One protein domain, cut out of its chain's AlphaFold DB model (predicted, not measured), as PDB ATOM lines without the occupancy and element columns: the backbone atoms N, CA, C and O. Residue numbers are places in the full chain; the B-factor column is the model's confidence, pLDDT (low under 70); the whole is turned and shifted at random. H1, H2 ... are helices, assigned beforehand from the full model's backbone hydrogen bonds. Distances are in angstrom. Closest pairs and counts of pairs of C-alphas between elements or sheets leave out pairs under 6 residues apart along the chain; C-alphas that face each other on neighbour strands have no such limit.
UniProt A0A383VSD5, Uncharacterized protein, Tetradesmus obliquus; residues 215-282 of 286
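This is residues 215 to 282 of the 286 residues of an uncharacterized protein of Tetradesmus obliquus (UniProt A0A383VSD5). Three helices pack together, with H4 set steeply against H2 and the short H1 also on H4, while a long loop runs from the far end of H2 to a small separate helix, H3. Residues 232 to 242, the last residue of H2 and the first part of that loop, stick out. The printed part has 68 residues, with four named helices in the order H1, H2, H3, H4 and no named strand; the class is all helix. It is only just loose, close to compact, with a radius of gyration of the C-alphas of 13.2 A and spans of 37 by 29 by 17 A.

H1, residues 215 to 219, and H2, residues 221 to 232, meet only through their link, which is tight. H4, residues 269 to 280, touches H1 with residues 272 to 277 alone; the closest C-alphas, of Asp 216 and Leu 273, are 5.7 A apart. H2 and H4 touch, their closest C-alphas being those of Val 224 and Ala 277, 4.8 A apart. They run the same way at a steep tilt of 51 degrees. H3, residues 255 to 260, touches no helix and is apart from H1, H2 and H4. In H1, H2, H3 and H4 every O i to N i+4 pair is within hydrogen-bond range.

H1 begins at C-alpha 215, (-4.373, 22.969, 41.926). H2 and H4 each measure 16.6 A from first to last C-alpha, H3 8.6 A and H1 5.9 A. H2 ends at C-alpha 232, (-29.822, 24.263, 47.119), and H4 at C-alpha 280, (-17.117, 28.540, 41.453).

The two C-alphas farthest apart, of Lys 234 and Ser 252, are 38.0 A apart. The printed part has no cut. The link from H2 to H3, residues 233 to 254, is long; that from H3 to H4 is short. The mean pLDDT of the printed part is 78.7; residues 237 to 239 and 252 to 262 are under 70.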
ATOM      1  N   ALA A 215      -4.277  23.819  40.746       74.81
ATOM      2  CA  ALA A 215      -4.373  22.969  41.926       74.81
ATOM      3  C   ALA A 215      -5.516  23.407  42.853       74.81
ATOM      4  O   ALA A 215      -6.235  22.546  43.345       74.81
ATOM      5  N   ASP A 216      -5.740  24.714  43.033       75.94
ATOM      6  CA  ASP A 216      -6.866  25.229  43.826       75.94
ATOM      7  C   ASP A 216      -8.209  24.858  43.180       75.94
ATOM      8  O   ASP A 216      -9.134  24.431  43.870       75.94
ATOM      9  N   VAL A 217      -8.320  24.952  41.850       76.75
ATOM     10  CA  VAL A 217      -9.537  24.547  41.122       76.75
ATOM     11  C   VAL A 217      -9.815  23.056  41.321       76.75
ATOM     12  O   VAL A 217     -10.936  22.677  41.649       76.75
ATOM     13  N   SER A 218      -8.793  22.206  41.198       79.25
ATOM     14  CA  SER A 218      -8.959  20.765  41.417       79.25
ATOM     15  C   SER A 218      -9.246  20.421  42.881       79.25
ATOM     16  O   SER A 218     -10.099  19.579  43.150       79.25
ATOM     17  N   ALA A 219      -8.549  21.050  43.831       78.88
ATOM     18  CA  ALA A 219      -8.678  20.769  45.260       78.88
ATOM     19  C   ALA A 219      -9.991  21.301  45.853       78.88
ATOM     20  O   ALA A 219     -10.450  20.803  46.876       78.88
ATOM     21  N   SER A 220     -10.612  22.294  45.212       82.25
ATOM     22  CA  SER A 220     -11.897  22.845  45.648       82.25
ATOM     23  C   SER A 220     -13.099  22.061  45.131       82.25
ATOM     24  O   SER A 220     -14.200  22.339  45.583       82.25
ATOM     25  N   ALA A 221     -12.945  21.075  44.240       85.00
ATOM     26  CA  ALA A 221     -14.080  20.419  43.580       85.00
ATOM     27  C   ALA A 221     -15.100  19.796  44.558       85.00
ATOM     28  O   ALA A 221     -16.306  19.999  44.400       85.00
ATOM     29  N   GLU A 222     -14.631  19.088  45.591       87.56
ATOM     30  CA  GLU A 222     -15.504  18.527  46.636       87.56
ATOM     31  C   GLU A 222     -16.183  19.632  47.455       87.56
ATOM     32  O   GLU A 222     -17.388  19.584  47.698       87.56
ATOM     33  N   LEU A 223     -15.431  20.680  47.803       88.25
ATOM     34  CA  LEU A 223     -15.953  21.836  48.526       88.25
ATOM     35  C   LEU A 223     -16.997  22.602  47.696       88.25
ATOM     36  O   LEU A 223     -18.016  23.020  48.230       88.25
ATOM     37  N   VAL A 224     -16.793  22.739  46.383       91.00
ATOM     38  CA  VAL A 224     -17.751  23.339  45.442       91.00
ATOM     39  C   VAL A 224     -19.041  22.528  45.408       91.00
ATOM     40  O   VAL A 224     -20.127  23.109  45.434       91.00
ATOM     41  N   ALA A 225     -18.941  21.197  45.340       90.88
ATOM     42  CA  ALA A 225     -20.106  20.320  45.352       90.88
ATOM     43  C   ALA A 225     -20.905  20.480  46.653       90.88
ATOM     44  O   ALA A 225     -22.125  20.639  46.601       90.88
ATOM     45  N   GLU A 226     -20.219  20.531  47.796       90.81
ATOM     46  CA  GLU A 226     -20.861  20.701  49.098       90.81
ATOM     47  C   GLU A 226     -21.488  22.092  49.268       90.81
ATOM     48  O   GLU A 226     -22.635  22.201  49.695       90.81
ATOM     49  N   VAL A 227     -20.808  23.163  48.846       89.19
ATOM     50  CA  VAL A 227     -21.377  24.523  48.855       89.19
ATOM     51  C   VAL A 227     -22.626  24.593  47.976       89.19
ATOM     52  O   VAL A 227     -23.636  25.152  48.395       89.19
ATOM     53  N   ARG A 228     -22.609  24.000  46.775       90.81
ATOM     54  CA  ARG A 228     -23.795  23.949  45.901       90.81
ATOM     55  C   ARG A 228     -24.934  23.150  46.525       90.81
ATOM     56  O   ARG A 228     -26.087  23.544  46.377       90.81
ATOM     57  N   ARG A 229     -24.621  22.053  47.221       91.12
ATOM     58  CA  ARG A 229     -25.607  21.255  47.958       91.12
ATOM     59  C   ARG A 229     -26.265  22.083  49.061       91.12
ATOM     60  O   ARG A 229     -27.486  22.069  49.153       91.12
ATOM     61  N   LEU A 230     -25.474  22.818  49.847       88.00
ATOM     62  CA  LEU A 230     -25.970  23.711  50.899       88.00
ATOM     63  C   LEU A 230     -26.824  24.845  50.323       88.00
ATOM     64  O   LEU A 230     -27.929  25.073  50.794       88.00
ATOM     65  N   LEU A 231     -26.373  25.506  49.253       85.50
ATOM     66  CA  LEU A 231     -27.125  26.587  48.598       85.50
ATOM     67  C   LEU A 231     -28.448  26.124  47.961       85.50
ATOM     68  O   LEU A 231     -29.334  26.944  47.737       85.50
ATOM     69  N   ALA A 232     -28.579  24.837  47.631       87.19
ATOM     70  CA  ALA A 232     -29.822  24.263  47.119       87.19
ATOM     71  C   ALA A 232     -30.832  23.925  48.232       87.19
ATOM     72  O   ALA A 232     -32.011  23.696  47.939       87.19
ATOM     73  N   ASP A 233     -30.383  23.881  49.487       87.56
ATOM     74  CA  ASP A 233     -31.215  23.607  50.649       87.56
ATOM     75  C   ASP A 233     -31.968  24.876  51.078       87.56
ATOM     76  O   ASP A 233     -31.392  25.849  51.569       87.56
ATOM     77  N   LYS A 234     -33.289  24.863  50.878       80.81
ATOM     78  CA  LYS A 234     -34.173  26.001  51.179       80.81
ATOM     79  C   LYS A 234     -34.321  26.270  52.674       80.81
ATOM     80  O   LYS A 234     -34.730  27.372  53.031       80.81
ATOM     81  N   ASP A 235     -34.004  25.292  53.519       83.50
ATOM     82  CA  ASP A 235     -34.014  25.459  54.972       83.50
ATOM     83  C   ASP A 235     -32.700  26.086  55.467       83.50
ATOM     84  O   ASP A 235     -32.641  26.620  56.575       83.50
ATOM     85  N   TRP A 236     -31.647  26.048  54.640       76.50
ATOM     86  CA  TRP A 236     -30.335  26.612  54.948       76.50
ATOM     87  C   TRP A 236     -30.163  28.057  54.463       76.50
ATOM     88  O   TRP A 236     -29.436  28.821  55.098       76.50
ATOM     89  N   HIS A 237     -30.806  28.444  53.354       68.69
ATOM     90  CA  HIS A 237     -30.628  29.773  52.752       68.69
ATOM     91  C   HIS A 237     -31.949  30.421  52.322       68.69
ATOM     92  O   HIS A 237     -32.668  29.910  51.458       68.69
ATOM     93  N   GLY A 238     -32.242  31.593  52.893       65.94
ATOM     94  CA  GLY A 238     -33.302  32.485  52.426       65.94
ATOM     95  C   GLY A 238     -32.824  33.431  51.314       65.94
ATOM     96  O   GLY A 238     -31.641  33.743  51.181       65.94
ATOM     97  N   SER A 239     -33.745  33.965  50.505       67.81
ATOM     98  CA  SER A 239     -33.370  34.890  49.426       67.81
ATOM     99  C   SER A 239     -32.744  36.183  49.974       67.81
ATOM    100  O   SER A 239     -33.425  36.974  50.626       67.81
ATOM    101  N   GLY A 240     -31.474  36.439  49.639       70.06
ATOM    102  CA  GLY A 240     -30.786  37.709  49.914       70.06
ATOM    103  C   GLY A 240     -29.840  37.718  51.120       70.06
ATOM    104  O   GLY A 240     -29.236  38.757  51.398       70.06
ATOM    105  N   GLU A 241     -29.671  36.589  51.810       75.75
ATOM    106  CA  GLU A 241     -28.732  36.459  52.931       75.75
ATOM    107  C   GLU A 241     -27.274  36.369  52.462       75.75
ATOM    108  O   GLU A 241     -26.978  35.918  51.350       75.75
ATOM    109  N   ARG A 242     -26.347  36.816  53.318       77.88
ATOM    110  CA  ARG A 242     -24.903  36.801  53.045       77.88
ATOM    111  C   ARG A 242     -24.233  35.671  53.812       77.88
ATOM    112  O   ARG A 242     -24.467  35.518  55.006       77.88
ATOM    113  N   LEU A 243     -23.328  34.962  53.144       80.25
ATOM    114  CA  LEU A 243     -22.430  34.014  53.790       80.25
ATOM    115  C   LEU A 243     -21.174  34.748  54.269       80.25
ATOM    116  O   LEU A 243     -20.473  35.368  53.470       80.25
ATOM    117  N   GLY A 244     -20.898  34.680  55.569       81.62
ATOM    118  CA  GLY A 244     -19.643  35.138  56.159       81.62
ATOM    119  C   GLY A 244     -18.771  33.947  56.538       81.62
ATOM    120  O   GLY A 244     -19.276  32.960  57.068       81.62
ATOM    121  N   PHE A 245     -17.467  34.044  56.300       79.38
ATOM    122  CA  PHE A 245     -16.491  33.072  56.781       79.38
ATOM    123  C   PHE A 245     -15.309  33.791  57.425       79.38
ATOM    124  O   PHE A 245     -14.976  34.923  57.071       79.38
ATOM    125  N   VAL A 246     -14.702  33.132  58.407       81.00
ATOM    126  CA  VAL A 246     -13.543  33.658  59.129       81.00
ATOM    127  C   VAL A 246     -12.284  33.217  58.396       81.00
ATOM    128  O   VAL A 246     -12.095  32.025  58.162       81.00
ATOM    129  N   LEU A 247     -11.428  34.178  58.048       81.25
ATOM    130  CA  LEU A 247     -10.124  33.891  57.454       81.25
ATOM    131  C   LEU A 247      -9.219  33.195  58.481       81.25
ATOM    132  O   LEU A 247      -9.183  33.579  59.652       81.25
ATOM    133  N   GLN A 248      -8.518  32.152  58.050       78.44
ATOM    134  CA  GLN A 248      -7.617  31.338  58.866       78.44
ATOM    135  C   GLN A 248      -6.182  31.866  58.856       78.44
ATOM    136  O   GLN A 248      -5.443  31.665  59.822       78.44
ATOM    137  N   GLN A 249      -5.767  32.523  57.770       78.25
ATOM    138  CA  GLN A 249      -4.407  33.034  57.617       78.25
ATOM    139  C   GLN A 249      -4.269  34.438  58.201       78.25
ATOM    140  O   GLN A 249      -5.237  35.193  58.333       78.25
ATOM    141  N   LYS A 250      -3.031  34.819  58.531       76.75
ATOM    142  CA  LYS A 250      -2.728  36.186  58.934       76.75
ATOM    143  C   LYS A 250      -2.405  37.020  57.697       76.75
ATOM    144  O   LYS A 250      -1.646  36.632  56.808       76.75
ATOM    145  N   TYR A 251      -2.945  38.227  57.677       75.12
ATOM    146  CA  TYR A 251      -2.707  39.193  56.615       75.12
ATOM    147  C   TYR A 251      -2.002  40.414  57.195       75.12
ATOM    148  O   TYR A 251      -2.243  40.812  58.334       75.12
ATOM    149  N   SER A 252      -1.060  40.957  56.429       60.94
ATOM    150  CA  SER A 252      -0.281  42.144  56.792       60.94
ATOM    151  C   SER A 252      -1.101  43.433  56.700       60.94
ATOM    152  O   SER A 252      -0.727  44.426  57.317       60.94
ATOM    153  N   ALA A 253      -2.212  43.407  55.963       64.62
ATOM    154  CA  ALA A 253      -3.111  44.533  55.753       64.62
ATOM    155  C   ALA A 253      -4.372  44.405  56.633       64.62
ATOM    156  O   ALA A 253      -4.812  43.290  56.938       64.62
ATOM    157  N   GLY A 254      -4.958  45.531  57.056       63.25
ATOM    158  CA  GLY A 254      -6.248  45.526  57.753       63.25
ATOM    159  C   GLY A 254      -7.384  45.067  56.829       63.25
ATOM    160  O   GLY A 254      -7.224  45.044  55.615       63.25
ATOM    161  N   LEU A 255      -8.561  44.727  57.369       63.97
ATOM    162  CA  LEU A 255      -9.691  44.253  56.547       63.97
ATOM    163  C   LEU A 255     -10.124  45.276  55.477       63.97
ATOM    164  O   LEU A 255     -10.454  44.895  54.360       63.97
ATOM    165  N   ALA A 256     -10.090  46.571  55.812       63.12
ATOM    166  CA  ALA A 256     -10.382  47.651  54.867       63.12
ATOM    167  C   ALA A 256      -9.347  47.717  53.734       63.12
ATOM    168  O   ALA A 256      -9.707  47.922  52.577       63.12
ATOM    169  N   ASP A 257      -8.079  47.472  54.063       63.25
ATOM    170  CA  ASP A 257      -6.996  47.424  53.090       63.25
ATOM    171  C   ASP A 257      -7.090  46.151  52.240       63.25
ATOM    172  O   ASP A 257      -6.950  46.239  51.035       63.25
ATOM    173  N   LEU A 258      -7.420  44.985  52.808       63.66
ATOM    174  CA  LEU A 258      -7.668  43.746  52.051       63.66
ATOM    175  C   LEU A 258      -8.814  43.897  51.042       63.66
ATOM    176  O   LEU A 258      -8.722  43.386  49.929       63.66
ATOM    177  N   ALA A 259      -9.883  44.602  51.420       62.56
ATOM    178  CA  ALA A 259     -11.004  44.882  50.529       62.56
ATOM    179  C   ALA A 259     -10.628  45.869  49.406       62.56
ATOM    180  O   ALA A 259     -11.123  45.742  48.290       62.56
ATOM    181  N   ALA A 260      -9.737  46.829  49.681       59.28
ATOM    182  CA  ALA A 260      -9.256  47.807  48.703       59.28
ATOM    183  C   ALA A 260      -8.103  47.281  47.820       59.28
ATOM    184  O   ALA A 260      -7.967  47.691  46.669       59.28
ATOM    185  N   LEU A 261      -7.286  46.366  48.344       54.59
ATOM    186  CA  LEU A 261      -6.071  45.816  47.741       54.59
ATOM    187  C   LEU A 261      -6.353  44.477  47.067       54.59
ATOM    188  O   LEU A 261      -5.644  43.510  47.317       54.59
ATOM    189  N   THR A 262      -7.355  44.403  46.191       63.69
ATOM    190  CA  THR A 262      -7.579  43.229  45.323       63.69
ATOM    191  C   THR A 262      -8.092  41.973  46.046       63.69
ATOM    192  O   THR A 262      -7.568  40.884  45.862       63.69
ATOM    193  N   PHE A 263      -9.151  42.052  46.860       70.00
ATOM    194  CA  PHE A 263      -9.899  40.831  47.214       70.00
ATOM    195  C   PHE A 263     -10.505  40.213  45.935       70.00
ATOM    196  O   PHE A 263     -11.113  40.954  45.159       70.00
ATOM    197  N   PRO A 264     -10.418  38.888  45.691       77.31
ATOM    198  CA  PRO A 264      -9.878  37.806  46.540       77.31
ATOM    199  C   PRO A 264      -8.391  37.461  46.313       77.31
ATOM    200  O   PRO A 264      -7.890  36.489  46.874       77.31
ATOM    201  N   GLU A 265      -7.672  38.218  45.494       78.25
ATOM    202  CA  GLU A 265      -6.292  37.943  45.076       78.25
ATOM    203  C   GLU A 265      -5.279  37.922  46.223       78.25
ATOM    204  O   GLU A 265      -4.301  37.179  46.166       78.25
ATOM    205  N   ALA A 266      -5.535  38.689  47.282       76.56
ATOM    206  CA  ALA A 266      -4.693  38.720  48.471       76.56
ATOM    207  C   ALA A 266      -4.803  37.454  49.347       76.56
ATOM    208  O   ALA A 266      -3.984  37.277  50.251       76.56
ATOM    209  N   LEU A 267      -5.809  36.591  49.128       82.69
ATOM    210  CA  LEU A 267      -6.064  35.428  49.980       82.69
ATOM    211  C   LEU A 267      -4.974  34.360  49.845       82.69
ATOM    212  O   LEU A 267      -4.479  34.061  48.758       82.69
ATOM    213  N   LYS A 268      -4.635  33.733  50.973       82.94
ATOM    214  CA  LYS A 268      -3.575  32.724  51.070       82.94
ATOM    215  C   LYS A 268      -4.152  31.340  51.358       82.94
ATOM    216  O   LYS A 268      -5.087  31.197  52.141       82.94
ATOM    217  N   GLY A 269      -3.530  30.304  50.793       80.69
ATOM    218  CA  GLY A 269      -3.718  28.911  51.218       80.69
ATOM    219  C   GLY A 269      -5.195  28.477  51.322       80.69
ATOM    220  O   GLY A 269      -5.935  28.661  50.357       80.69
ATOM    221  N   PRO A 270      -5.642  27.914  52.464       80.44
ATOM    222  CA  PRO A 270      -7.032  27.489  52.663       80.44
ATOM    223  C   PRO A 270      -8.082  28.590  52.466       80.44
ATOM    224  O   PRO A 270      -9.152  28.304  51.933       80.44
ATOM    225  N   ASP A 271      -7.783  29.844  52.821       85.94
ATOM    226  CA  ASP A 271      -8.716  30.962  52.615       85.94
ATOM    227  C   ASP A 271      -8.952  31.206  51.123       85.94
ATOM    228  O   ASP A 271     -10.084  31.415  50.684       85.94
ATOM    229  N   ARG A 272      -7.874  31.117  50.332       86.75
ATOM    230  CA  ARG A 272      -7.921  31.192  48.869       86.75
ATOM    231  C   ARG A 272      -8.745  30.041  48.298       86.75
ATOM    232  O   ARG A 272      -9.592  30.264  47.439       86.75
ATOM    233  N   LEU A 273      -8.534  28.825  48.806       85.62
ATOM    234  CA  LEU A 273      -9.260  27.631  48.368       85.62
ATOM    235  C   LEU A 273     -10.767  27.736  48.646       85.62
ATOM    236  O   LEU A 273     -11.577  27.426  47.773       85.62
ATOM    237  N   LEU A 274     -11.146  28.210  49.836       87.38
ATOM    238  CA  LEU A 274     -12.543  28.429  50.198       87.38
ATOM    239  C   LEU A 274     -13.175  29.504  49.313       87.38
ATOM    240  O   LEU A 274     -14.215  29.256  48.710       87.38
ATOM    241  N   ALA A 275     -12.535  30.667  49.169       86.38
ATOM    242  CA  ALA A 275     -13.036  31.714  48.285       86.38
ATOM    243  C   ALA A 275     -13.184  31.214  46.836       86.38
ATOM    244  O   ALA A 275     -14.159  31.554  46.167       86.38
ATOM    245  N   ALA A 276     -12.254  30.375  46.363       84.81
ATOM    246  CA  ALA A 276     -12.298  29.813  45.017       84.81
ATOM    247  C   ALA A 276     -13.506  28.888  44.858       84.81
ATOM    248  O   ALA A 276     -14.201  28.950  43.841       84.81
ATOM    249  N   ALA A 277     -13.793  28.074  45.876       88.25
ATOM    250  CA  ALA A 277     -14.965  27.211  45.893       88.25
ATOM    251  C   ALA A 277     -16.273  28.017  45.885       88.25
ATOM    252  O   ALA A 277     -17.178  27.721  45.105       88.25
ATOM    253  N   LEU A 278     -16.357  29.070  46.704       88.38
ATOM    254  CA  LEU A 278     -17.522  29.955  46.765       88.38
ATOM    255  C   LEU A 278     -17.764  30.651  45.416       88.38
ATOM    256  O   LEU A 278     -18.891  30.635  44.915       88.38
ATOM    257  N   GLN A 279     -16.713  31.184  44.783       86.25
ATOM    258  CA  GLN A 279     -16.827  31.819  43.468       86.25
ATOM    259  C   GLN A 279     -17.262  30.822  42.383       86.25
ATOM    260  O   GLN A 279     -18.152  31.123  41.588       86.25
ATOM    261  N   GLN A 280     -16.705  29.608  42.374       85.69
ATOM    262  CA  GLN A 280     -17.117  28.540  41.453       85.69
ATOM    263  C   GLN A 280     -18.549  28.036  41.711       85.69
ATOM    264  O   GLN A 280     -19.212  27.538  40.794       85.69
ATOM    265  N   ALA A 281     -19.055  28.171  42.937       88.38
ATOM    266  CA  ALA A 281     -20.446  27.895  43.285       88.38
ATOM    267  C   ALA A 281     -21.413  29.032  42.896       88.38
ATOM    268  O   ALA A 281     -22.623  28.855  43.015       88.38
ATOM    269  N   GLY A 282     -20.906  30.160  42.382       87.06
ATOM    270  CA  GLY A 282     -21.706  31.294  41.912       87.06
ATOM    271  C   GLY A 282     -21.882  32.420  42.935       87.06
ATOM    272  O   GLY A 282     -22.619  33.367  42.665       87.06
TER     273      GLY A 282